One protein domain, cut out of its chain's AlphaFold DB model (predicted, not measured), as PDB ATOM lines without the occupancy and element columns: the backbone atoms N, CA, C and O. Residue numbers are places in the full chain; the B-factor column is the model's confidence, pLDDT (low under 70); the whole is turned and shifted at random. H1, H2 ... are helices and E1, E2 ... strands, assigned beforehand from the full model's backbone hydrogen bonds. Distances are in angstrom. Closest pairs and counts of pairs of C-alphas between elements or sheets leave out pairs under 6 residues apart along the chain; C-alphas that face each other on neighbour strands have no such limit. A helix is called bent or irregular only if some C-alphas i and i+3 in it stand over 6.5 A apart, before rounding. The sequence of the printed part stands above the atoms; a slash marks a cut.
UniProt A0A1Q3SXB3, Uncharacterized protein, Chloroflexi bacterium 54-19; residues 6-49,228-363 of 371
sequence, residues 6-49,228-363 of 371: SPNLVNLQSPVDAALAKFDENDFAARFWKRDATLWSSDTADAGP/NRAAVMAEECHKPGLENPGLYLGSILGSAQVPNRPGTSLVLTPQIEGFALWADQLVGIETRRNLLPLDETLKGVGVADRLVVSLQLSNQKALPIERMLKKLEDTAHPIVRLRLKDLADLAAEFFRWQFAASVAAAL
ATOM      1  N   SER A   6     183.435 101.085 143.537       64.69
ATOM      2  CA  SER A   6     184.586 101.858 144.033       64.69
ATOM      3  C   SER A   6     185.328 102.467 142.845       64.69
ATOM      4  O   SER A   6     186.210 101.806 142.286       64.69
ATOM      5  N   PRO A   7     184.937 103.668 142.387       73.06
ATOM      6  CA  PRO A   7     185.536 104.279 141.217       73.06
ATOM      7  C   PRO A   7     186.702 105.200 141.596       73.06
ATOM      8  O   PRO A   7     186.633 105.966 142.554       73.06
ATOM      9  N   ASN A   8     187.766 105.157 140.802       81.00
ATOM     10  CA  ASN A   8     188.799 106.185 140.749       81.00
ATOM     11  C   ASN A   8     188.729 106.793 139.349       81.00
ATOM     12  O   ASN A   8     189.184 106.159 138.407       81.00
ATOM     13  N   LEU A   9     188.082 107.950 139.184       84.75
ATOM     14  CA  LEU A   9     187.739 108.479 137.855       84.75
ATOM     15  C   LEU A   9     188.769 109.456 137.289       84.75
ATOM     16  O   LEU A   9     188.749 109.706 136.091       84.75
ATOM     17  N   VAL A  10     189.668 110.002 138.111       86.81
ATOM     18  CA  VAL A  10     190.765 110.894 137.690       86.81
ATOM     19  C   VAL A  10     190.282 111.986 136.715       86.81
ATOM     20  O   VAL A  10     189.516 112.868 137.099       86.81
ATOM     21  N   ASN A  11     190.668 111.921 135.441       84.50
ATOM     22  CA  ASN A  11     190.328 112.881 134.387       84.50
ATOM     23  C   ASN A  11     188.866 112.785 133.884       84.50
ATOM     24  O   ASN A  11     188.444 113.592 133.046       84.50
ATOM     25  N   LEU A  12     188.109 111.790 134.355       89.25
ATOM     26  CA  LEU A  12     186.680 111.607 134.114       89.25
ATOM     27  C   LEU A  12     185.809 112.131 135.261       89.25
ATOM     28  O   LEU A  12     184.599 112.189 135.081       89.25
ATOM     29  N   GLN A  13     186.369 112.565 136.397       91.81
ATOM     30  CA  GLN A  13     185.549 113.025 137.525       91.81
ATOM     31  C   GLN A  13     184.658 114.214 137.132       91.81
ATOM     32  O   GLN A  13     183.440 114.125 137.202       91.81
ATOM     33  N   SER A  14     185.249 115.293 136.611       92.75
ATOM     34  CA  SER A  14     184.504 116.495 136.214       92.75
ATOM     35  C   SER A  14     183.429 116.268 135.134       92.75
ATOM     36  O   SER A  14     182.324 116.777 135.316       92.75
ATOM     37  N   PRO A  15     183.673 115.542 134.018       92.38
ATOM     38  CA  PRO A  15     182.600 115.265 133.060       92.38
ATOM     39  C   PRO A  15     181.501 114.367 133.644       92.38
ATOM     40  O   PRO A  15     180.339 114.567 133.303       92.38
ATOM     41  N   VAL A  16     181.833 113.440 134.551       93.56
ATOM     42  CA  VAL A  16     180.832 112.608 135.238       93.56
ATOM     43  C   VAL A  16     179.982 113.438 136.196       93.56
ATOM     44  O   VAL A  16     178.762 113.320 136.157       93.56
ATOM     45  N   ASP A  17     180.591 114.321 136.987       93.88
ATOM     46  CA  ASP A  17     179.862 115.226 137.884       93.88
ATOM     47  C   ASP A  17     178.916 116.144 137.093       93.88
ATOM     48  O   ASP A  17     177.768 116.350 137.486       93.88
ATOM     49  N   ALA A  18     179.361 116.646 135.935       93.44
ATOM     50  CA  ALA A  18     178.526 117.449 135.045       93.44
ATOM     51  C   ALA A  18     177.365 116.644 134.433       93.44
ATOM     52  O   ALA A  18     176.253 117.161 134.313       93.44
ATOM     53  N   ALA A  19     177.602 115.384 134.052       93.44
ATOM     54  CA  ALA A  19     176.556 114.490 133.560       93.44
ATOM     55  C   ALA A  19     175.504 114.208 134.642       93.44
ATOM     56  O   ALA A  19     174.310 114.340 134.378       93.44
ATOM     57  N   LEU A  20     175.941 113.894 135.863       94.19
ATOM     58  CA  LEU A  20     175.062 113.658 137.009       94.19
ATOM     59  C   LEU A  20     174.227 114.890 137.349       94.19
ATOM     60  O   LEU A  20     173.010 114.778 137.431       94.19
ATOM     61  N   ALA A  21     174.854 116.068 137.448       93.62
ATOM     62  CA  ALA A  21     174.140 117.320 137.697       93.62
ATOM     63  C   ALA A  21     173.059 117.569 136.636       93.62
ATOM     64  O   ALA A  21     171.926 117.898 136.972       93.62
ATOM     65  N   LYS A  22     173.369 117.322 135.355       92.00
ATOM     66  CA  LYS A  22     172.388 117.441 134.271       92.00
ATOM     67  C   LYS A  22     171.238 116.439 134.410       92.00
ATOM     68  O   LYS A  22     170.095 116.783 134.106       92.00
ATOM     69  N   PHE A  23     171.517 115.195 134.790       92.88
ATOM     70  CA  PHE A  23     170.469 114.191 134.978       92.88
ATOM     71  C   PHE A  23     169.582 114.499 136.185       92.88
ATOM     72  O   PHE A  23     168.367 114.334 136.076       92.88
ATOM     73  N   ASP A  24     170.160 115.004 137.274       91.69
ATOM     74  CA  ASP A  24     169.423 115.440 138.461       91.69
ATOM     75  C   ASP A  24     168.556 116.675 138.154       91.69
ATOM     76  O   ASP A  24     167.367 116.680 138.465       91.69
ATOM     77  N   GLU A  25     169.096 117.683 137.455       90.88
ATOM     78  CA  GLU A  25     168.343 118.868 137.001       90.88
ATOM     79  C   GLU A  25     167.137 118.504 136.121       90.88
ATOM     80  O   GLU A  25     166.122 119.201 136.136       90.88
ATOM     81  N   ASN A  26     167.239 117.414 135.354       89.19
ATOM     82  CA  ASN A  26     166.188 116.952 134.450       89.19
ATOM     83  C   ASN A  26     165.299 115.850 135.032       89.19
ATOM     84  O   ASN A  26     164.448 115.356 134.291       89.19
ATOM     85  N   ASP A  27     165.489 115.456 136.297       91.75
ATOM     86  CA  ASP A  27     164.800 114.333 136.951       91.75
ATOM     87  C   ASP A  27     164.821 113.048 136.096       91.75
ATOM     88  O   ASP A  27     163.811 112.360 135.912       91.75
ATOM     89  N   PHE A  28     165.981 112.755 135.491       91.56
ATOM     90  CA  PHE A  28     166.104 111.724 134.456       91.56
ATOM     91  C   PHE A  28     165.635 110.359 134.952       91.56
ATOM     92  O   PHE A  28     164.844 109.715 134.272       91.56
ATOM     93  N   ALA A  29     166.086 109.920 136.133       93.19
ATOM     94  CA  ALA A  29     165.739 108.602 136.657       93.19
ATOM     95  C   ALA A  29     164.220 108.446 136.816       93.19
ATOM     96  O   ALA A  29     163.641 107.502 136.279       93.19
ATOM     97  N   ALA A  30     163.548 109.386 137.487       93.56
ATOM     98  CA  ALA A  30     162.109 109.285 137.709       93.56
ATOM     99  C   ALA A  30     161.312 109.386 136.401       93.56
ATOM    100  O   ALA A  30     160.312 108.686 136.229       93.56
ATOM    101  N   ARG A  31     161.754 110.225 135.459       92.31
ATOM    102  CA  ARG A  31     161.149 110.332 134.125       92.31
ATOM    103  C   ARG A  31     161.377 109.081 133.285       92.31
ATOM    104  O   ARG A  31     160.461 108.658 132.586       92.31
ATOM    105  N   PHE A  32     162.540 108.443 133.401       91.69
ATOM    106  CA  PHE A  32     162.851 107.213 132.680       91.69
ATOM    107  C   PHE A  32     161.969 106.059 133.162       91.69
ATOM    108  O   PHE A  32     161.339 105.387 132.348       91.69
ATOM    109  N   TRP A  33     161.797 105.921 134.480       93.12
ATOM    110  CA  TRP A  33     160.836 104.987 135.079       93.12
ATOM    111  C   TRP A  33     159.383 105.266 134.673       93.12
ATOM    112  O   TRP A  33     158.592 104.340 134.493       93.12
ATOM    113  N   LYS A  34     159.031 106.539 134.468       91.81
ATOM    114  CA  LYS A  34     157.731 106.960 133.918       91.81
ATOM    115  C   LYS A  34     157.634 106.842 132.397       91.81
ATOM    116  O   LYS A  34     156.581 107.165 131.852       91.81
ATOM    117  N   ARG A  35     158.686 106.360 131.724       88.69
ATOM    118  CA  ARG A  35     158.742 106.184 130.266       88.69
ATOM    119  C   ARG A  35     158.504 107.495 129.522       88.69
ATOM    120  O   ARG A  35     157.757 107.553 128.551       88.69
ATOM    121  N   ASP A  36     159.106 108.572 130.010       86.69
ATOM    122  CA  ASP A  36     158.982 109.883 129.387       86.69
ATOM    123  C   ASP A  36     159.799 109.952 128.086       86.69
ATOM    124  O   ASP A  36     161.029 110.016 128.095       86.69
ATOM    125  N   ALA A  37     159.090 109.987 126.958       78.50
ATOM    126  CA  ALA A  37     159.642 110.105 125.608       78.50
ATOM    127  C   ALA A  37     160.583 111.292 125.410       78.50
ATOM    128  O   ALA A  37     161.520 111.241 124.608       78.50
ATOM    129  N   THR A  38     160.310 112.376 126.134       79.88
ATOM    130  CA  THR A  38     160.985 113.656 125.937       79.88
ATOM    131  C   THR A  38     162.424 113.652 126.458       79.88
ATOM    132  O   THR A  38     163.144 114.633 126.289       79.88
ATOM    133  N   LEU A  39     162.872 112.538 127.052       80.75
ATOM    134  CA  LEU A  39     164.267 112.307 127.423       80.75
ATOM    135  C   LEU A  39     165.196 112.115 126.214       80.75
ATOM    136  O   LEU A  39     166.379 112.431 126.325       80.75
ATOM    137  N   TRP A  40     164.684 111.643 125.070       72.88
ATOM    138  CA  TRP A  40     165.511 111.367 123.881       72.88
ATOM    139  C   TRP A  40     165.229 112.284 122.696       72.88
ATOM    140  O   TRP A  40     166.147 112.562 121.923       72.88
ATOM    141  N   SER A  41     163.993 112.766 122.555       65.44
ATOM    142  CA  SER A  41     163.602 113.683 121.485       65.44
ATOM    143  C   SER A  41     162.594 114.709 121.990       65.44
ATOM    144  O   SER A  41     161.644 114.369 122.690       65.44
ATOM    145  N   SER A  42     162.774 115.970 121.596       60.50
ATOM    146  CA  SER A  42     161.758 117.013 121.778       60.50
ATOM    147  C   SER A  42     160.563 116.837 120.838       60.50
ATOM    148  O   SER A  42     159.509 117.418 121.084       60.50
ATOM    149  N   ASP A  43     160.734 116.062 119.764       54.25
ATOM    150  CA  ASP A  43     159.665 115.662 118.860       54.25
ATOM    151  C   ASP A  43     159.188 114.254 119.234       54.25
ATOM    152  O   ASP A  43     159.869 113.254 118.988       54.25
ATOM    153  N   THR A  44     158.019 114.180 119.868       53.75
ATOM    154  CA  THR A  44     157.399 112.921 120.298       53.75
ATOM    155  C   THR A  44     156.917 112.066 119.124       53.75
ATOM    156  O   THR A  44     156.581 110.908 119.344       53.75
ATOM    157  N   ALA A  45     156.855 112.614 117.901       51.62
ATOM    158  CA  ALA A  45     156.523 111.856 116.694       51.62
ATOM    159  C   ALA A  45     157.725 111.060 116.145       51.62
ATOM    160  O   ALA A  45     157.518 109.998 115.561       51.62
ATOM    161  N   ASP A  46     158.953 111.533 116.398       44.88
ATOM    162  CA  ASP A  46     160.229 110.906 115.994       44.88
ATOM    163  C   ASP A  46     160.932 110.161 117.144       44.88
ATOM    164  O   ASP A  46     161.965 109.510 116.953       44.88
ATOM    165  N   ALA A  47     160.386 110.222 118.359       46.91
ATOM    166  CA  ALA A  47     160.774 109.317 119.429       46.91
ATOM    167  C   ALA A  47     160.336 107.906 119.011       46.91
ATOM    168  O   ALA A  47     159.178 107.537 119.207       46.91
ATOM    169  N   GLY A  48     161.233 107.120 118.394       51.06
ATOM    170  CA  GLY A  48     161.001 105.691 118.141       51.06
ATOM    171  C   GLY A  48     160.367 105.027 119.373       51.06
ATOM    172  O   GLY A  48     160.562 105.531 120.480       51.06
ATOM    173  N   PRO A  49     159.571 103.952 119.218       53.66
ATOM    174  CA  PRO A  49     158.580 103.557 120.213       53.66
ATOM    175  C   PRO A  49     159.214 103.493 121.601       53.66
ATOM    176  O   PRO A  49     160.046 102.640 121.870       53.66
ATOM    177  N   ASN A 228     165.105  87.802 141.551       98.38
ATOM    178  CA  ASN A 228     165.194  88.537 142.811       98.38
ATOM    179  C   ASN A 228     166.391  89.497 142.829       98.38
ATOM    180  O   ASN A 228     166.221  90.645 143.239       98.38
ATOM    181  N   ARG A 229     167.567  89.078 142.342       98.00
ATOM    182  CA  ARG A 229     168.755  89.943 142.218       98.00
ATOM    183  C   ARG A 229     168.520  91.103 141.264       98.00
ATOM    184  O   ARG A 229     168.810  92.247 141.614       98.00
ATOM    185  N   ALA A 230     167.946  90.819 140.100       98.44
ATOM    186  CA  ALA A 230     167.592  91.843 139.128       98.44
ATOM    187  C   ALA A 230     166.565  92.839 139.686       98.44
ATOM    188  O   ALA A 230     166.740  94.040 139.520       98.44
ATOM    189  N   ALA A 231     165.544  92.364 140.407       98.31
ATOM    190  CA  ALA A 231     164.535  93.229 141.010       98.31
ATOM    191  C   ALA A 231     165.133  94.136 142.093       98.31
ATOM    192  O   ALA A 231     164.814  95.314 142.141       98.31
ATOM    193  N   VAL A 232     166.050  93.630 142.925       98.00
ATOM    194  CA  VAL A 232     166.761  94.482 143.893       98.00
ATOM    195  C   VAL A 232     167.582  95.559 143.181       98.00
ATOM    196  O   VAL A 232     167.561  96.707 143.607       98.00
ATOM    197  N   MET A 233     168.278  95.223 142.091       98.31
ATOM    198  CA  MET A 233     169.002  96.228 141.304       98.31
ATOM    199  C   MET A 233     168.057  97.262 140.681       98.31
ATOM    200  O   MET A 233     168.374  98.447 140.680       98.31
ATOM    201  N   ALA A 234     166.896  96.826 140.189       98.00
ATOM    202  CA  ALA A 234     165.861  97.706 139.662       98.00
ATOM    203  C   ALA A 234     165.383  98.722 140.709       98.00
ATOM    204  O   ALA A 234     165.423  99.921 140.444       98.00
ATOM    205  N   GLU A 235     165.058  98.268 141.922       97.44
ATOM    206  CA  GLU A 235     164.698  99.149 143.044       97.44
ATOM    207  C   GLU A 235     165.818 100.142 143.394       97.44
ATOM    208  O   GLU A 235     165.574 101.319 143.645       97.44
ATOM    209  N   GLU A 236     167.077  99.710 143.361       97.38
ATOM    210  CA  GLU A 236     168.217 100.597 143.614       97.38
ATOM    211  C   GLU A 236     168.385 101.647 142.505       97.38
ATOM    212  O   GLU A 236     168.733 102.796 142.783       97.38
ATOM    213  N   CYS A 237     168.050 101.303 141.259       97.38
ATOM    214  CA  CYS A 237     168.007 102.232 140.130       97.38
ATOM    215  C   CYS A 237     166.818 103.216 140.167       97.38
ATOM    216  O   CYS A 237     166.694 104.038 139.255       97.38
ATOM    217  N   HIS A 238     165.954 103.190 141.188       95.44
ATOM    218  CA  HIS A 238     164.990 104.270 141.447       95.44
ATOM    219  C   HIS A 238     165.579 105.435 142.249       95.44
ATOM    220  O   HIS A 238     164.984 106.513 142.275       95.44
ATOM    221  N   LYS A 239     166.724 105.243 142.916       94.19
ATOM    222  CA  LYS A 239     167.357 106.298 143.719       94.19
ATOM    223  C   LYS A 239     167.797 107.482 142.835       94.19
ATOM    224  O   LYS A 239     167.929 107.320 141.618       94.19
ATOM    225  N   PRO A 240     168.002 108.682 143.398       87.56
ATOM    226  CA  PRO A 240     168.536 109.828 142.660       87.56
ATOM    227  C   PRO A 240     170.075 109.848 142.638       87.56
ATOM    228  O   PRO A 240     170.729 109.215 143.473       87.56
ATOM    229  N   GLY A 241     170.651 110.616 141.706       86.12
ATOM    230  CA  GLY A 241     172.075 110.946 141.658       86.12
ATOM    231  C   GLY A 241     173.030 109.758 141.829       86.12
ATOM    232  O   GLY A 241     172.891 108.709 141.201       86.12
ATOM    233  N   LEU A 242     174.026 109.933 142.702       87.81
ATOM    234  CA  LEU A 242     175.101 108.964 142.954       87.81
ATOM    235  C   LEU A 242     174.644 107.661 143.626       87.81
ATOM    236  O   LEU A 242     175.355 106.660 143.553       87.81
ATOM    237  N   GLU A 243     173.484 107.655 144.286       90.69
ATOM    238  CA  GLU A 243     172.958 106.448 144.938       90.69
ATOM    239  C   GLU A 243     172.341 105.464 143.939       90.69
ATOM    240  O   GLU A 243     172.111 104.304 144.274       90.69
ATOM    241  N   ASN A 244     172.086 105.918 142.712       96.50
ATOM    242  CA  ASN A 244     171.539 105.112 141.639       96.50
ATOM    243  C   ASN A 244     172.660 104.398 140.871       96.50
ATOM    244  O   ASN A 244     173.382 105.034 140.094       96.50
ATOM    245  N   PRO A 245     172.815 103.073 141.021       96.88
ATOM    246  CA  PRO A 245     173.938 102.359 140.427       96.88
ATOM    247  C   PRO A 245     173.889 102.335 138.892       96.88
ATOM    248  O   PRO A 245     174.943 102.321 138.256       96.88
ATOM    249  N   GLY A 246     172.695 102.343 138.289       97.06
ATOM    250  CA  GLY A 246     172.521 102.403 136.839       97.06
ATOM    251  C   GLY A 246     172.827 103.792 136.281       97.06
ATOM    252  O   GLY A 246     173.610 103.916 135.341       97.06
ATOM    253  N   LEU A 247     172.270 104.842 136.891       96.25
ATOM    254  CA  LEU A 247     172.529 106.235 136.509       96.25
ATOM    255  C   LEU A 247     174.009 106.590 136.654       96.25
ATOM    256  O   LEU A 247     174.591 107.219 135.767       96.25
ATOM    257  N   TYR A 248     174.634 106.162 137.752       96.19
ATOM    258  CA  TYR A 248     176.029 106.472 138.006       96.19
ATOM    259  C   TYR A 248     176.954 105.768 137.011       96.19
ATOM    260  O   TYR A 248     177.783 106.422 136.374       96.19
ATOM    261  N   LEU A 249     176.761 104.461 136.791       97.00
ATOM    262  CA  LEU A 249     177.522 103.728 135.779       97.00
ATOM    263  C   LEU A 249     177.289 104.307 134.378       97.00
ATOM    264  O   LEU A 249     178.247 104.478 133.629       97.00
ATOM    265  N   GLY A 250     176.051 104.660 134.033       95.50
ATOM    266  CA  GLY A 250     175.721 105.249 132.736       95.50
ATOM    267  C   GLY A 250     176.358 106.617 132.512       95.50
ATOM    268  O   GLY A 250     176.888 106.881 131.435       95.50
ATOM    269  N   SER A 251     176.406 107.455 133.549       95.12
ATOM    270  CA  SER A 251     177.099 108.751 133.511       95.12
ATOM    271  C   SER A 251     178.602 108.579 133.280       95.12
ATOM    272  O   SER A 251     179.199 109.322 132.496       95.12
ATOM    273  N   ILE A 252     179.210 107.566 133.909       95.12
ATOM    274  CA  ILE A 252     180.620 107.207 133.712       95.12
ATOM    275  C   ILE A 252     180.870 106.691 132.289       95.12
ATOM    276  O   ILE A 252     181.754 107.205 131.601       95.12
ATOM    277  N   LEU A 253     180.080 105.715 131.827       94.50
ATOM    278  CA  LEU A 253     180.208 105.132 130.490       94.50
ATOM    279  C   LEU A 253     180.018 106.194 129.405       94.50
ATOM    280  O   LEU A 253     180.863 106.329 128.523       94.50
ATOM    281  N   GLY A 254     178.961 106.996 129.498       92.50
ATOM    282  CA  GLY A 254     178.699 108.058 128.536       92.50
ATOM    283  C   GLY A 254     179.820 109.103 128.508       92.50
ATOM    284  O   GLY A 254     180.304 109.465 127.437       92.50
ATOM    285  N   SER A 255     180.341 109.510 129.669       92.56
ATOM    286  CA  SER A 255     181.475 110.447 129.748       92.56
ATOM    287  C   SER A 255     182.770 109.891 129.145       92.56
ATOM    288  O   SER A 255     183.584 110.650 128.615       92.56
ATOM    289  N   ALA A 256     182.972 108.573 129.202       91.12
ATOM    290  CA  ALA A 256     184.120 107.900 128.597       91.12
ATOM    291  C   ALA A 256     183.952 107.658 127.085       91.12
ATOM    292  O   ALA A 256     184.947 107.575 126.359       91.12
ATOM    293  N   GLN A 257     182.708 107.567 126.601       87.44
ATOM    294  CA  GLN A 257     182.389 107.254 125.209       87.44
ATOM    295  C   GLN A 257     182.184 108.491 124.318       87.44
ATOM    296  O   GLN A 257     182.050 108.338 123.108       87.44
ATOM    297  N   VAL A 258     182.243 109.732 124.808       82.50
ATOM    298  CA  VAL A 258     182.142 110.915 123.919       82.50
ATOM    299  C   VAL A 258     183.258 110.977 122.855       82.50
ATOM    300  O   VAL A 258     184.370 110.488 123.101       82.50
ATOM    301  N   PRO A 259     183.018 111.592 121.676       76.75
ATOM    302  CA  PRO A 259     184.047 111.771 120.652       76.75
ATOM    303  C   PRO A 259     185.354 112.349 121.223       76.75
ATOM    304  O   PRO A 259     185.333 113.195 122.115       76.75
ATOM    305  N   ASN A 260     186.497 111.905 120.691       78.50
ATOM    306  CA  ASN A 260     187.858 112.268 121.126       78.50
ATOM    307  C   ASN A 260     188.338 111.682 122.466       78.50
ATOM    308  O   ASN A 260     189.487 111.911 122.838       78.50
ATOM    309  N   ARG A 261     187.527 110.886 123.177       82.25
ATOM    310  CA  ARG A 261     188.009 110.070 124.307       82.25
ATOM    311  C   ARG A 261     188.470 108.682 123.845       82.25
ATOM    312  O   ARG A 261     187.894 108.155 122.890       82.25
ATOM    313  N   PRO A 262     189.429 108.035 124.534       81.88
ATOM    314  CA  PRO A 262     189.890 106.689 124.180       81.88
ATOM    315  C   PRO A 262     188.841 105.576 124.289       81.88
ATOM    316  O   PRO A 262     189.096 104.490 123.778       81.88
ATOM    317  N   GLY A 263     187.695 105.823 124.932       87.31
ATOM    318  CA  GLY A 263     186.624 104.845 125.129       87.31
ATOM    319  C   GLY A 263     186.760 104.059 126.433       87.31
ATOM    320  O   GLY A 263     187.384 104.519 127.392       87.31
ATOM    321  N   THR A 264     186.178 102.860 126.449       91.88
ATOM    322  CA  THR A 264     186.096 101.993 127.633       91.88
ATOM    323  C   THR A 264     186.642 100.602 127.332       91.88
ATOM    324  O   THR A 264     186.372 100.057 126.268       91.88
ATOM    325  N   SER A 265     187.372 100.008 128.273       91.94
ATOM    326  CA  SER A 265     187.731  98.589 128.280       91.94
ATOM    327  C   SER A 265     187.041  97.872 129.437       91.94
ATOM    328  O   SER A 265     186.891  98.436 130.520       91.94
ATOM    329  N   LEU A 266     186.648  96.617 129.215       92.69
ATOM    330  CA  LEU A 266     186.006  95.772 130.218       92.69
ATOM    331  C   LEU A 266     186.927  94.605 130.589       92.69
ATOM    332  O   LEU A 266     187.449  93.912 129.720       92.69
ATOM    333  N   VAL A 267     187.138  94.409 131.888       91.88
ATOM    334  CA  VAL A 267     187.993  93.359 132.452       91.88
ATOM    335  C   VAL A 267     187.155  92.472 133.347       91.88
ATOM    336  O   VAL A 267     186.567  92.953 134.316       91.88
ATOM    337  N   LEU A 268     187.145  91.174 133.063       92.81
ATOM    338  CA  LEU A 268     186.310  90.220 133.777       92.81
ATOM    339  C   LEU A 268     187.127  89.074 134.346       92.81
ATOM    340  O   LEU A 268     188.141  88.676 133.776       92.81
ATOM    341  N   THR A 269     186.677  88.518 135.466       93.31
ATOM    342  CA  THR A 269     187.229  87.251 135.951       93.31
ATOM    343  C   THR A 269     186.822  86.101 135.012       93.31
ATOM    344  O   THR A 269     185.708  86.139 134.489       93.31
ATOM    345  N   PRO A 270     187.669  85.068 134.810       92.06
ATOM    346  CA  PRO A 270     187.489  84.092 133.727       92.06
ATOM    347  C   PRO A 270     186.114  83.425 133.658       92.06
ATOM    348  O   PRO A 270     185.601  83.185 132.577       92.06
ATOM    349  N   GLN A 271     185.480  83.153 134.804       94.50
ATOM    350  CA  GLN A 271     184.189  82.456 134.812       94.50
ATOM    351  C   GLN A 271     183.042  83.282 134.210       94.50
ATOM    352  O   GLN A 271     182.022  82.726 133.836       94.50
ATOM    353  N   ILE A 272     183.185  84.602 134.123       94.94
ATOM    354  CA  ILE A 272     182.146  85.497 133.600       94.94
ATOM    355  C   ILE A 272     182.620  86.249 132.354       94.94
ATOM    356  O   ILE A 272     182.009  87.241 131.975       94.94
ATOM    357  N   GLU A 273     183.695  85.794 131.700       92.56
ATOM    358  CA  GLU A 273     184.277  86.471 130.533       92.56
ATOM    359  C   GLU A 273     183.284  86.639 129.375       92.56
ATOM    360  O   GLU A 273     183.305  87.665 128.694       92.56
ATOM    361  N   GLY A 274     182.345  85.697 129.225       91.75
ATOM    362  CA  GLY A 274     181.267  85.747 128.237       91.75
ATOM    363  C   GLY A 274     180.412  87.010 128.306       91.75
ATOM    364  O   GLY A 274     179.912  87.478 127.282       91.75
ATOM    365  N   PHE A 275     180.299  87.621 129.490       95.62
ATOM    366  CA  PHE A 275     179.565  88.871 129.690       95.62
ATOM    367  C   PHE A 275     180.121  90.017 128.830       95.62
ATOM    368  O   PHE A 275     179.362  90.905 128.445       95.62
ATOM    369  N   ALA A 276     181.412  89.979 128.466       94.06
ATOM    370  CA  ALA A 276     182.038  90.995 127.624       94.06
ATOM    371  C   ALA A 276     181.332  91.173 126.280       94.06
ATOM    372  O   ALA A 276     181.118  92.304 125.857       94.06
ATOM    373  N   LEU A 277     180.959  90.069 125.625       91.75
ATOM    374  CA  LEU A 277     180.342  90.098 124.299       91.75
ATOM    375  C   LEU A 277     178.977  90.792 124.337       91.75
ATOM    376  O   LEU A 277     178.675  91.628 123.491       91.75
ATOM    377  N   TRP A 278     178.165  90.453 125.339       94.94
ATOM    378  CA  TRP A 278     176.854  91.065 125.535       94.94
ATOM    379  C   TRP A 278     176.970  92.549 125.902       94.94
ATOM    380  O   TRP A 278     176.296  93.385 125.301       94.94
ATOM    381  N   ALA A 279     177.859  92.889 126.839       95.75
ATOM    382  CA  ALA A 279     178.074  94.269 127.262       95.75
ATOM    383  C   ALA A 279     178.627  95.148 126.125       95.75
ATOM    384  O   ALA A 279     178.230  96.306 126.004       95.75
ATOM    385  N   ASP A 280     179.510  94.600 125.285       94.31
ATOM    386  CA  ASP A 280     180.056  95.287 124.114       94.31
ATOM    387  C   ASP A 280     178.970  95.640 123.102       94.31
ATOM    388  O   ASP A 280     178.881  96.792 122.690       94.31
ATOM    389  N   GLN A 281     178.094  94.692 122.756       92.44
ATOM    390  CA  GLN A 281     176.986  94.978 121.846       92.44
ATOM    391  C   GLN A 281     175.990  95.974 122.437       92.44
ATOM    392  O   GLN A 281     175.571  96.898 121.742       92.44
ATOM    393  N   LEU A 282     175.643  95.825 123.718       92.94
ATOM    394  CA  LEU A 282     174.740  96.743 124.404       92.94
ATOM    395  C   LEU A 282     175.270  98.179 124.383       92.94
ATOM    396  O   LEU A 282     174.587  99.085 123.915       92.94
ATOM    397  N   VAL A 283     176.502  98.394 124.845       91.69
ATOM    398  CA  VAL A 283     177.113  99.730 124.850       91.69
ATOM    399  C   VAL A 283     177.365 100.213 123.421       91.69
ATOM    400  O   VAL A 283     177.093 101.366 123.103       91.69
ATOM    401  N   GLY A 284     177.836  99.332 122.538       89.38
ATOM    402  CA  GLY A 284     178.138  99.632 121.145       89.38
ATOM    403  C   GLY A 284     176.932 100.142 120.365       89.38
ATOM    404  O   GLY A 284     177.063 101.135 119.653       89.38
ATOM    405  N   ILE A 285     175.758  99.529 120.531       86.69
ATOM    406  CA  ILE A 285     174.520  99.976 119.879       86.69
ATOM    407  C   ILE A 285     174.030 101.297 120.481       86.69
ATOM    408  O   ILE A 285     173.726 102.230 119.736       86.69
ATOM    409  N   GLU A 286     174.013 101.406 121.809       84.94
ATOM    410  CA  GLU A 286     173.466 102.579 122.499       84.94
ATOM    411  C   GLU A 286     174.339 103.830 122.341       84.94
ATOM    412  O   GLU A 286     173.823 104.936 122.194       84.94
ATOM    413  N   THR A 287     175.666 103.676 122.314       84.12
ATOM    414  CA  THR A 287     176.612 104.804 122.242       84.12
ATOM    415  C   THR A 287     177.351 104.909 120.908       84.12
ATOM    416  O   THR A 287     178.214 105.775 120.762       84.12
ATOM    417  N   ARG A 288     177.089 104.008 119.945       84.50
ATOM    418  CA  ARG A 288     177.817 103.867 118.659       84.50
ATOM    419  C   ARG A 288     179.325 103.662 118.815       84.50
ATOM    420  O   ARG A 288     180.112 104.006 117.929       84.50
ATOM    421  N   ARG A 289     179.742 103.137 119.968       85.38
ATOM    422  CA  ARG A 289     181.148 102.931 120.318       85.38
ATOM    423  C   ARG A 289     181.319 101.666 121.129       85.38
ATOM    424  O   ARG A 289     180.924 101.603 122.289       85.38
ATOM    425  N   ASN A 290     181.974 100.699 120.510       87.12
ATOM    426  CA  ASN A 290     182.278  99.424 121.134       87.12
ATOM    427  C   ASN A 290     183.219  99.607 122.330       87.12
ATOM    428  O   ASN A 290     184.037 100.537 122.390       87.12
ATOM    429  N   LEU A 291     183.100  98.689 123.277       88.50
ATOM    430  CA  LEU A 291     184.117  98.436 124.274       88.50
ATOM    431  C   LEU A 291     185.380  97.930 123.566       88.50
ATOM    432  O   LEU A 291     185.348  97.234 122.553       88.50
ATOM    433  N   LEU A 292     186.533  98.322 124.090       82.81
ATOM    434  CA  LEU A 292     187.824  98.010 123.499       82.81
ATOM    435  C   LEU A 292     188.493  96.882 124.282       82.81
ATOM    436  O   LEU A 292     188.502  96.933 125.519       82.81
ATOM    437  N   PRO A 293     189.131  95.914 123.602       74.62
ATOM    438  CA  PRO A 293     189.927  94.912 124.288       74.62
ATOM    439  C   PRO A 293     191.028  95.600 125.098       74.62
ATOM    440  O   PRO A 293     191.590  96.628 124.687       74.62
ATOM    441  N   LEU A 294     191.324  95.036 126.263       70.06
ATOM    442  CA  LEU A 294     192.474  95.455 127.044       70.06
ATOM    443  C   LEU A 294     193.693  94.667 126.553       70.06
ATOM    444  O   LEU A 294     193.807  93.474 126.814       70.06
ATOM    445  N   ASP A 295     194.578  95.321 125.803       58.59
ATOM    446  CA  ASP A 295     195.854  94.731 125.389       58.59
ATOM    447  C   ASP A 295     196.848  94.804 126.562       58.59
ATOM    448  O   ASP A 295     197.087  95.881 127.120       58.59
ATOM    449  N   GLU A 296     197.432  93.657 126.928       47.00
ATOM    450  CA  GLU A 296     198.424  93.499 128.003       47.00
ATOM    451  C   GLU A 296     199.657  94.398 127.837       47.00
ATOM    452  O   GLU A 296     200.407  94.623 128.792       47.00
ATOM    453  N   THR A 297     199.893  94.920 126.635       45.44
ATOM    454  CA  THR A 297     201.055  95.755 126.363       45.44
ATOM    455  C   THR A 297     200.921  97.187 126.852       45.44
ATOM    456  O   THR A 297     201.980  97.785 127.012       45.44
ATOM    457  N   LEU A 298     199.713  97.725 127.118       52.59
ATOM    458  CA  LEU A 298     199.436  99.089 127.637       52.59
ATOM    459  C   LEU A 298     200.525 100.138 127.296       52.59
ATOM    460  O   LEU A 298     200.971 100.910 128.146       52.59
ATOM    461  N   LYS A 299     201.013 100.143 126.051       44.69
ATOM    462  CA  LYS A 299     202.123 100.988 125.599       44.69
ATOM    463  C   LYS A 299     201.604 101.866 124.480       44.69
ATOM    464  O   LYS A 299     201.401 101.404 123.363       44.69
ATOM    465  N   GLY A 300     201.402 103.143 124.782       45.28
ATOM    466  CA  GLY A 300     201.043 104.144 123.784       45.28
ATOM    467  C   GLY A 300     200.258 105.323 124.352       45.28
ATOM    468  O   GLY A 300     199.593 105.222 125.378       45.28
ATOM    469  N   VAL A 301     200.318 106.442 123.630       44.06
ATOM    470  CA  VAL A 301     199.753 107.757 123.991       44.06
ATOM    471  C   VAL A 301     198.207 107.764 124.045       44.06
ATOM    472  O   VAL A 301     197.618 108.696 124.568       44.06
ATOM    473  N   GLY A 302     197.532 106.709 123.569       52.06
ATOM    474  CA  GLY A 302     196.063 106.593 123.547       52.06
ATOM    475  C   GLY A 302     195.433 105.756 124.671       52.06
ATOM    476  O   GLY A 302     194.244 105.465 124.599       52.06
ATOM    477  N   VAL A 303     196.212 105.314 125.665       59.06
ATOM    478  CA  VAL A 303     195.757 104.385 126.725       59.06
ATOM    479  C   VAL A 303     195.578 105.076 128.082       59.06
ATOM    480  O   VAL A 303     194.705 104.673 128.845       59.06
ATOM    481  N   ALA A 304     196.335 106.148 128.342       62.16
ATOM    482  CA  ALA A 304     196.410 106.820 129.646       62.16
ATOM    483  C   ALA A 304     195.059 107.341 130.176       62.16
ATOM    484  O   ALA A 304     194.860 107.438 131.381       62.16
ATOM    485  N   ASP A 305     194.115 107.618 129.273       71.69
ATOM    486  CA  ASP A 305     192.820 108.222 129.591       71.69
ATOM    487  C   ASP A 305     191.626 107.285 129.329       71.69
ATOM    488  O   ASP A 305     190.477 107.736 129.327       71.69
ATOM    489  N   ARG A 306     191.873 105.998 129.041       86.06
ATOM    490  CA  ARG A 306     190.809 105.020 128.778       86.06
ATOM    491  C   ARG A 306     190.180 104.556 130.086       86.06
ATOM    492  O   ARG A 306     190.893 104.097 130.974       86.06
ATOM    493  N   LEU A 307     188.849 104.591 130.165       91.56
ATOM    494  CA  LEU A 307     188.118 103.998 131.283       91.56
ATOM    495  C   LEU A 307     188.316 102.481 131.297       91.56
ATOM    496  O   LEU A 307     188.100 101.817 130.283       91.56
ATOM    497  N   VAL A 308     188.647 101.919 132.455       92.62
ATOM    498  CA  VAL A 308     188.604 100.472 132.683       92.62
ATOM    499  C   VAL A 308     187.470 100.147 133.645       92.62
ATOM    500  O   VAL A 308     187.492 100.544 134.806       92.62
ATOM    501  N   VAL A 309     186.483  99.384 133.186       94.81
ATOM    502  CA  VAL A 309     185.465  98.787 134.057       94.81
ATOM    503  C   VAL A 309     185.900  97.360 134.368       94.81
ATOM    504  O   VAL A 309     186.137  96.565 133.464       94.81
ATOM    505  N   SER A 310     186.037  97.024 135.645       93.88
ATOM    506  CA  SER A 310     186.336  95.671 136.102       93.88
ATOM    507  C   SER A 310     185.105  95.054 136.748       93.88
ATOM    508  O   SER A 310     184.580  95.612 137.708       93.88
ATOM    509  N   LEU A 311     184.680  93.895 136.248       94.88
ATOM    510  CA  LEU A 311     183.592  93.093 136.799       94.88
ATOM    511  C   LEU A 311     184.159  91.775 137.332       94.88
ATOM    512  O   LEU A 311     184.693  90.976 136.567       94.88
ATOM    513  N   GLN A 312     184.090  91.546 138.642       94.06
ATOM    514  CA  GLN A 312     184.764  90.403 139.264       94.06
ATOM    515  C   GLN A 312     183.843  89.548 140.114       94.06
ATOM    516  O   GLN A 312     183.092  90.065 140.937       94.06
ATOM    517  N   LEU A 313     183.973  88.229 139.987       93.75
ATOM    518  CA  LEU A 313     183.321  87.277 140.873       93.75
ATOM    519  C   LEU A 313     184.122  87.124 142.178       93.75
ATOM    520  O   LEU A 313     185.280  86.709 142.169       93.75
ATOM    521  N   SER A 314     183.505  87.439 143.319       89.62
ATOM    522  CA  SER A 314     184.191  87.581 144.617       89.62
ATOM    523  C   SER A 314     184.861  86.299 145.117       89.62
ATOM    524  O   SER A 314     185.845  86.359 145.854       89.62
ATOM    525  N   ASN A 315     184.337  85.134 144.734       84.94
ATOM    526  CA  ASN A 315     184.898  83.837 145.109       84.94
ATOM    527  C   ASN A 315     186.028  83.365 144.165       84.94
ATOM    528  O   ASN A 315     186.671  82.354 144.454       84.94
ATOM    529  N   GLN A 316     186.310  84.091 143.077       84.31
ATOM    530  CA  GLN A 316     187.336  83.742 142.100       84.31
ATOM    531  C   GLN A 316     188.592  84.596 142.309       84.31
ATOM    532  O   GLN A 316     188.619  85.800 142.063       84.31
ATOM    533  N   LYS A 317     189.693  83.964 142.733       82.50
ATOM    534  CA  LYS A 317     190.990  84.650 142.830       82.50
ATOM    535  C   LYS A 317     191.563  84.889 141.434       82.50
ATOM    536  O   LYS A 317     192.055  83.954 140.809       82.50
ATOM    537  N   ALA A 318     191.601  86.141 140.990       83.44
ATOM    538  CA  ALA A 318     192.231  86.540 139.732       83.44
ATOM    539  C   ALA A 318     193.474  87.415 139.975       83.44
ATOM    540  O   ALA A 318     193.515  88.594 139.634       83.44
ATOM    541  N   LEU A 319     194.526  86.828 140.566       84.69
ATOM    542  CA  LEU A 319     195.773  87.546 140.889       84.69
ATOM    543  C   LEU A 319     196.418  88.304 139.708       84.69
ATOM    544  O   LEU A 319     197.034  89.339 139.971       84.69
ATOM    545  N   PRO A 320     196.364  87.823 138.447       85.75
ATOM    546  CA  PRO A 320     196.842  88.605 137.306       85.75
ATOM    547  C   PRO A 320     196.026  89.884 137.081       85.75
ATOM    548  O   PRO A 320     196.620  90.950 136.934       85.75
ATOM    549  N   ILE A 321     194.692  89.791 137.149       87.38
ATOM    550  CA  ILE A 321     193.774  90.933 137.011       87.38
ATOM    551  C   ILE A 321     194.027  91.944 138.127       87.38
ATOM    552  O   ILE A 321     194.250  93.116 137.846       87.38
ATOM    553  N   GLU A 322     194.105  91.498 139.381       88.62
ATOM    554  CA  GLU A 322     194.358  92.392 140.516       88.62
ATOM    555  C   GLU A 322     195.705  93.117 140.406       88.62
ATOM    556  O   GLU A 322     195.799  94.316 140.665       88.62
ATOM    557  N   ARG A 323     196.758  92.416 139.964       87.50
ATOM    558  CA  ARG A 323     198.070  93.033 139.718       87.50
ATOM    559  C   ARG A 323     198.023  94.063 138.595       87.50
ATOM    560  O   ARG A 323     198.681  95.094 138.701       87.50
ATOM    561  N   MET A 324     197.286  93.780 137.526       86.62
ATOM    562  CA  MET A 324     197.096  94.706 136.412       86.62
ATOM    563  C   MET A 324     196.316  95.950 136.854       86.62
ATOM    564  O   MET A 324     196.789  97.061 136.632       86.62
ATOM    565  N   LEU A 325     195.181  95.774 137.538       87.25
ATOM    566  CA  LEU A 325     194.371  96.883 138.047       87.25
ATOM    567  C   LEU A 325     195.167  97.753 139.019       87.25
ATOM    568  O   LEU A 325     195.151  98.967 138.882       87.25
ATOM    569  N   LYS A 326     195.941  97.153 139.933       87.56
ATOM    570  CA  LYS A 326     196.798  97.914 140.851       87.56
ATOM    571  C   LYS A 326     197.820  98.788 140.110       87.56
ATOM    572  O   LYS A 326     197.973  99.953 140.445       87.56
ATOM    573  N   LYS A 327     198.485  98.259 139.074       85.81
ATOM    574  CA  LYS A 327     199.431  99.044 138.253       85.81
ATOM    575  C   LYS A 327     198.755 100.227 137.548       85.81
ATOM    576  O   LYS A 327     199.356 101.293 137.420       85.81
ATOM    577  N   LEU A 328     197.528 100.027 137.070       85.19
ATOM    578  CA  LEU A 328     196.721 101.083 136.457       85.19
ATOM    579  C   LEU A 328     196.353 102.168 137.484       85.19
ATOM    580  O   LEU A 328     196.495 103.353 137.199       85.19
ATOM    581  N   GLU A 329     195.974 101.787 138.705       85.25
ATOM    582  CA  GLU A 329     195.698 102.748 139.783       85.25
ATOM    583  C   GLU A 329     196.931 103.528 140.223       85.25
ATOM    584  O   GLU A 329     196.848 104.743 140.393       85.25
ATOM    585  N   ASP A 330     198.075 102.852 140.359       85.00
ATOM    586  CA  ASP A 330     199.352 103.472 140.732       85.00
ATOM    587  C   ASP A 330     199.795 104.527 139.691       85.00
ATOM    588  O   ASP A 330     200.639 105.375 139.976       85.00
ATOM    589  N   THR A 331     199.211 104.494 138.487       82.25
ATOM    590  CA  THR A 331     199.426 105.462 137.400       82.25
ATOM    591  C   THR A 331     198.230 106.390 137.167       82.25
ATOM    592  O   THR A 331     198.181 107.062 136.141       82.25
ATOM    593  N   ALA A 332     197.288 106.456 138.116       83.19
ATOM    594  CA  ALA A 332     196.091 107.294 138.056       83.19
ATOM    595  C   ALA A 332     195.240 107.064 136.789       83.19
ATOM    596  O   ALA A 332     194.708 108.008 136.208       83.19
ATOM    597  N   HIS A 333     195.087 105.809 136.356       85.75
ATOM    598  CA  HIS A 333     194.109 105.476 135.319       85.75
ATOM    599  C   HIS A 333     192.680 105.488 135.877       85.75
ATOM    600  O   HIS A 333     192.466 105.068 137.021       85.75
ATOM    601  N   PRO A 334     191.685 105.888 135.064       89.62
ATOM    602  CA  PRO A 334     190.291 105.817 135.455       89.62
ATOM    603  C   PRO A 334     189.798 104.363 135.522       89.62
ATOM    604  O   PRO A 334     189.758 103.662 134.507       89.62
ATOM    605  N   ILE A 335     189.397 103.907 136.710       90.69
ATOM    606  CA  ILE A 335     188.933 102.536 136.958       90.69
ATOM    607  C   ILE A 335     187.610 102.537 137.722       90.69
ATOM    608  O   ILE A 335     187.470 103.212 138.738       90.69
ATOM    609  N   VAL A 336     186.668 101.702 137.285       94.12
ATOM    610  CA  VAL A 336     185.463 101.331 138.033       94.12
ATOM    611  C   VAL A 336     185.570  99.865 138.422       94.12
ATOM    612  O   VAL A 336     185.729  99.010 137.555       94.12
ATOM    613  N   ARG A 337     185.463  99.550 139.717       93.25
ATOM    614  CA  ARG A 337     185.373  98.162 140.186       93.25
ATOM    615  C   ARG A 337     183.954  97.802 140.576       93.25
ATOM    616  O   ARG A 337     183.349  98.500 141.383       93.25
ATOM    617  N   LEU A 338     183.491  96.682 140.040       94.94
ATOM    618  CA  LEU A 338     182.197  96.066 140.270       94.94
ATOM    619  C   LEU A 338     182.434  94.625 140.736       94.94
ATOM    620  O   LEU A 338     183.220  93.890 140.130       94.94
ATOM    621  N   ARG A 339     181.776  94.208 141.819       93.94
ATOM    622  CA  ARG A 339     181.938  92.862 142.388       93.94
ATOM    623  C   ARG A 339     180.618  92.115 142.407       93.94
ATOM    624  O   ARG A 339     179.667  92.623 142.977       93.94
ATOM    625  N   LEU A 340     180.597  90.910 141.854       95.12
ATOM    626  CA  LEU A 340     179.519  89.940 142.024       95.12
ATOM    627  C   LEU A 340     179.829  89.095 143.254       95.12
ATOM    628  O   LEU A 340     180.959  88.622 143.421       95.12
ATOM    629  N   LYS A 341     178.843  88.869 144.113       94.50
ATOM    630  CA  LYS A 341     178.952  87.919 145.220       94.50
ATOM    631  C   LYS A 341     178.997  86.489 144.685       94.50
ATOM    632  O   LYS A 341     179.858  85.709 145.090       94.50
ATOM    633  N   ASP A 342     178.080  86.171 143.782       94.94
ATOM    634  CA  ASP A 342     177.957  84.884 143.109       94.94
ATOM    635  C   ASP A 342     177.332  85.065 141.712       94.94
ATOM    636  O   ASP A 342     177.055  86.183 141.277       94.94
ATOM    637  N   LEU A 343     177.157  83.971 140.968       95.81
ATOM    638  CA  LEU A 343     176.687  84.026 139.582       95.81
ATOM    639  C   LEU A 343     175.233  84.490 139.439       95.81
ATOM    640  O   LEU A 343     174.860  84.928 138.353       95.81
ATOM    641  N   ALA A 344     174.411  84.440 140.495       95.12
ATOM    642  CA  ALA A 344     173.046  84.957 140.409       95.12
ATOM    643  C   ALA A 344     173.032  86.484 140.232       95.12
ATOM    644  O   ALA A 344     172.099  87.027 139.636       95.12
ATOM    645  N   ASP A 345     174.089  87.174 140.675       96.94
ATOM    646  CA  ASP A 345     174.238  88.615 140.476       96.94
ATOM    647  C   ASP A 345     174.438  88.995 138.998       96.94
ATOM    648  O   ASP A 345     174.238  90.158 138.661       96.94
ATOM    649  N   LEU A 346     174.736  88.058 138.081       97.31
ATOM    650  CA  LEU A 346     174.749  88.348 136.635       97.31
ATOM    651  C   LEU A 346     173.413  88.930 136.157       97.31
ATOM    652  O   LEU A 346     173.401  89.821 135.316       97.31
ATOM    653  N   ALA A 347     172.290  88.490 136.733       97.81
ATOM    654  CA  ALA A 347     170.977  89.041 136.409       97.81
ATOM    655  C   ALA A 347     170.805  90.491 136.895       97.81
ATOM    656  O   ALA A 347     170.187  91.304 136.207       97.81
ATOM    657  N   ALA A 348     171.393  90.840 138.045       98.19
ATOM    658  CA  ALA A 348     171.473  92.227 138.499       98.19
ATOM    659  C   ALA A 348     172.358  93.068 137.572       98.19
ATOM    660  O   ALA A 348     172.018  94.208 137.264       98.19
ATOM    661  N   GLU A 349     173.462  92.504 137.083       98.06
ATOM    662  CA  GLU A 349     174.326  93.184 136.122       98.06
ATOM    663  C   GLU A 349     173.660  93.382 134.765       98.06
ATOM    664  O   GLU A 349     173.802  94.465 134.205       98.06
ATOM    665  N   PHE A 350     172.875  92.419 134.269       97.88
ATOM    666  CA  PHE A 350     172.082  92.631 133.058       97.88
ATOM    667  C   PHE A 350     171.203  93.878 133.192       97.88
ATOM    668  O   PHE A 350     171.282  94.773 132.352       97.88
ATOM    669  N   PHE A 351     170.461  93.993 134.297       98.12
ATOM    670  CA  PHE A 351     169.620  95.163 134.543       98.12
ATOM    671  C   PHE A 351     170.438  96.458 134.684       98.12
ATOM    672  O   PHE A 351     170.135  97.463 134.039       98.12
ATOM    673  N   ARG A 352     171.496  96.453 135.509       98.00
ATOM    674  CA  ARG A 352     172.322  97.648 135.751       98.00
ATOM    675  C   ARG A 352     172.945  98.175 134.465       98.00
ATOM    676  O   ARG A 352     172.944  99.382 134.249       98.00
ATOM    677  N   TRP A 353     173.484  97.287 133.635       97.69
ATOM    678  CA  TRP A 353     174.140  97.662 132.388       97.69
ATOM    679  C   TRP A 353     173.142  98.131 131.332       97.69
ATOM    680  O   TRP A 353     173.438  99.103 130.647       97.69
ATOM    681  N   GLN A 354     171.958  97.519 131.243       96.00
ATOM    682  CA  GLN A 354     170.864  98.010 130.394       96.00
ATOM    683  C   GLN A 354     170.476  99.440 130.780       96.00
ATOM    684  O   GLN A 354     170.466 100.328 129.931       96.00
ATOM    685  N   PHE A 355     170.277  99.694 132.076       96.00
ATOM    686  CA  PHE A 355     169.951 101.031 132.575       96.00
ATOM    687  C   PHE A 355     171.080 102.025 132.291       96.00
ATOM    688  O   PHE A 355     170.846 103.128 131.799       96.00
ATOM    689  N   ALA A 356     172.324 101.623 132.563       95.94
ATOM    690  CA  ALA A 356     173.504 102.442 132.332       95.94
ATOM    691  C   ALA A 356     173.702 102.783 130.849       95.94
ATOM    692  O   ALA A 356     174.068 103.913 130.532       95.94
ATOM    693  N   ALA A 357     173.445 101.846 129.938       93.19
ATOM    694  CA  ALA A 357     173.555 102.082 128.505       93.19
ATOM    695  C   ALA A 357     172.492 103.081 128.017       93.19
ATOM    696  O   ALA A 357     172.838 104.029 127.312       93.19
ATOM    697  N   SER A 358     171.242 102.960 128.485       91.50
ATOM    698  CA  SER A 358     170.184 103.939 128.184       91.50
ATOM    699  C   SER A 358     170.514 105.342 128.717       91.50
ATOM    700  O   SER A 358     170.298 106.339 128.027       91.50
ATOM    701  N   VAL A 359     171.087 105.436 129.924       92.38
ATOM    702  CA  VAL A 359     171.575 106.704 130.503       92.38
ATOM    703  C   VAL A 359     172.730 107.273 129.675       92.38
ATOM    704  O   VAL A 359     172.737 108.461 129.362       92.38
ATOM    705  N   ALA A 360     173.697 106.443 129.276       91.69
ATOM    706  CA  ALA A 360     174.827 106.873 128.456       91.69
ATOM    707  C   ALA A 360     174.367 107.427 127.096       91.69
ATOM    708  O   ALA A 360     174.859 108.474 126.669       91.69
ATOM    709  N   ALA A 361     173.394 106.776 126.449       87.56
ATOM    710  CA  ALA A 361     172.813 107.222 125.183       87.56
ATOM    711  C   ALA A 361     172.123 108.594 125.286       87.56
ATOM    712  O   ALA A 361     172.140 109.368 124.330       87.56
ATOM    713  N   ALA A 362     171.570 108.942 126.454       87.31
ATOM    714  CA  ALA A 362     170.923 110.233 126.683       87.31
ATOM    715  C   ALA A 362     171.909 111.420 126.779       87.31
ATOM    716  O   ALA A 362     171.490 112.585 126.788       87.31
ATOM    717  N   LEU A 363     173.225 111.172 126.842       85.94
ATOM    718  CA  LEU A 363     174.209 112.251 126.825       85.94
ATOM    719  C   LEU A 363     174.389 112.853 125.416       85.94
ATOM    720  O   LEU A 363     174.387 112.142 124.406       85.94
TER     721      LEU A 363
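What this domain is: This is residues 6 to 49 and 228 to 363 of the 371 residues of an uncharacterized protein of Chloroflexi bacterium 54-19 (UniProt A0A1Q3SXB3). A small sheet of four strands is layered between helix H6 over one face and H4, H5 and H7 over the other, where H7 is the hub of a mostly crossed group of helices. H1 crosses H4, H3 packs on residues 345 to 352 of H7, and H2 with the loose stretch 34 to 49 lies at the end far from H6. The printed part has 180 residues, with seven named helices and four named strands in the order E1 H1 H2 H3 H4 E2 H5 E3 H6 E4 H7, class mixed. The mixed sheet runs E1 E4 E3 E2; the whole is compact, with a radius of gyration of the C-alphas of 16.2 A and spans of 49 by 40 by 25 A.

Where its parts are: Find C-alpha 6 at (184.586, 101.858, 144.033), where E1, residues 6 to 8, begins. H1, 10 to 25, is irregular, with C-alphas 11 and 14 7.1 A apart; H2 is 28 to 33. Past the cut come H3, 228 to 236, H4, 245 to 257, 18.1 A long, E2, 264 to 268, and H5, 275 to 287, 17.8 A. E3, 307 to 313, is 19.9 A; H6 is 319 to 330, E4 335 to 340. H7, 345 to 361, runs 24.1 A to C-alpha 361 at (172.813, 107.222, 125.183).

How they stand to each other: H7 touches H4, closest at C-alphas Gly 250 and Ala 356, 3.6 A, at a steep tilt of 51 degrees. It touches H5 at a shallow tilt of 19 degrees, C-alphas Thr 287 and Ala 361 being closest at 5.4 A. Its residues 345 to 352 alone touch H3, closest at C-alphas Ala 230 and Ala 348, 4.0 A. H2 and H7 are near each other. H1 touches H4, closest at C-alphas Val 16 and Ile 252, 5.6 A, and only grazes the sheet. E1 and E4 are antiparallel, N 335 and O 8 being 2.8 A apart; E4 and E3 are parallel, with N 310 and O 336 at 2.8 A, as are E3 and E2, with N 265 and O 307 at 2.8 A. H5 lies over E2 at a height of 10.3 A; H6 is on the opposite face, over E4 and E3. Two strand-helix-strand units, parallel neighbour strands joined through a helix, are E2, H5, E3, left-handed, and E3, H6, E4, right-handed. Every O i to N i+4 pair is within hydrogen-bond range in H2 to H7, and 10 of 12 in H1.

The domain as a whole: The C-alphas of Ala 45 and Leu 319 are farthest apart, 52.1 A. Residues 50 to 227 are not printed; C-alphas 49 and 228 stand 27.9 A apart. The link H5 to E3 is long. Confidence is under 70 at residue 6, 41 to 49 and 295 to 304.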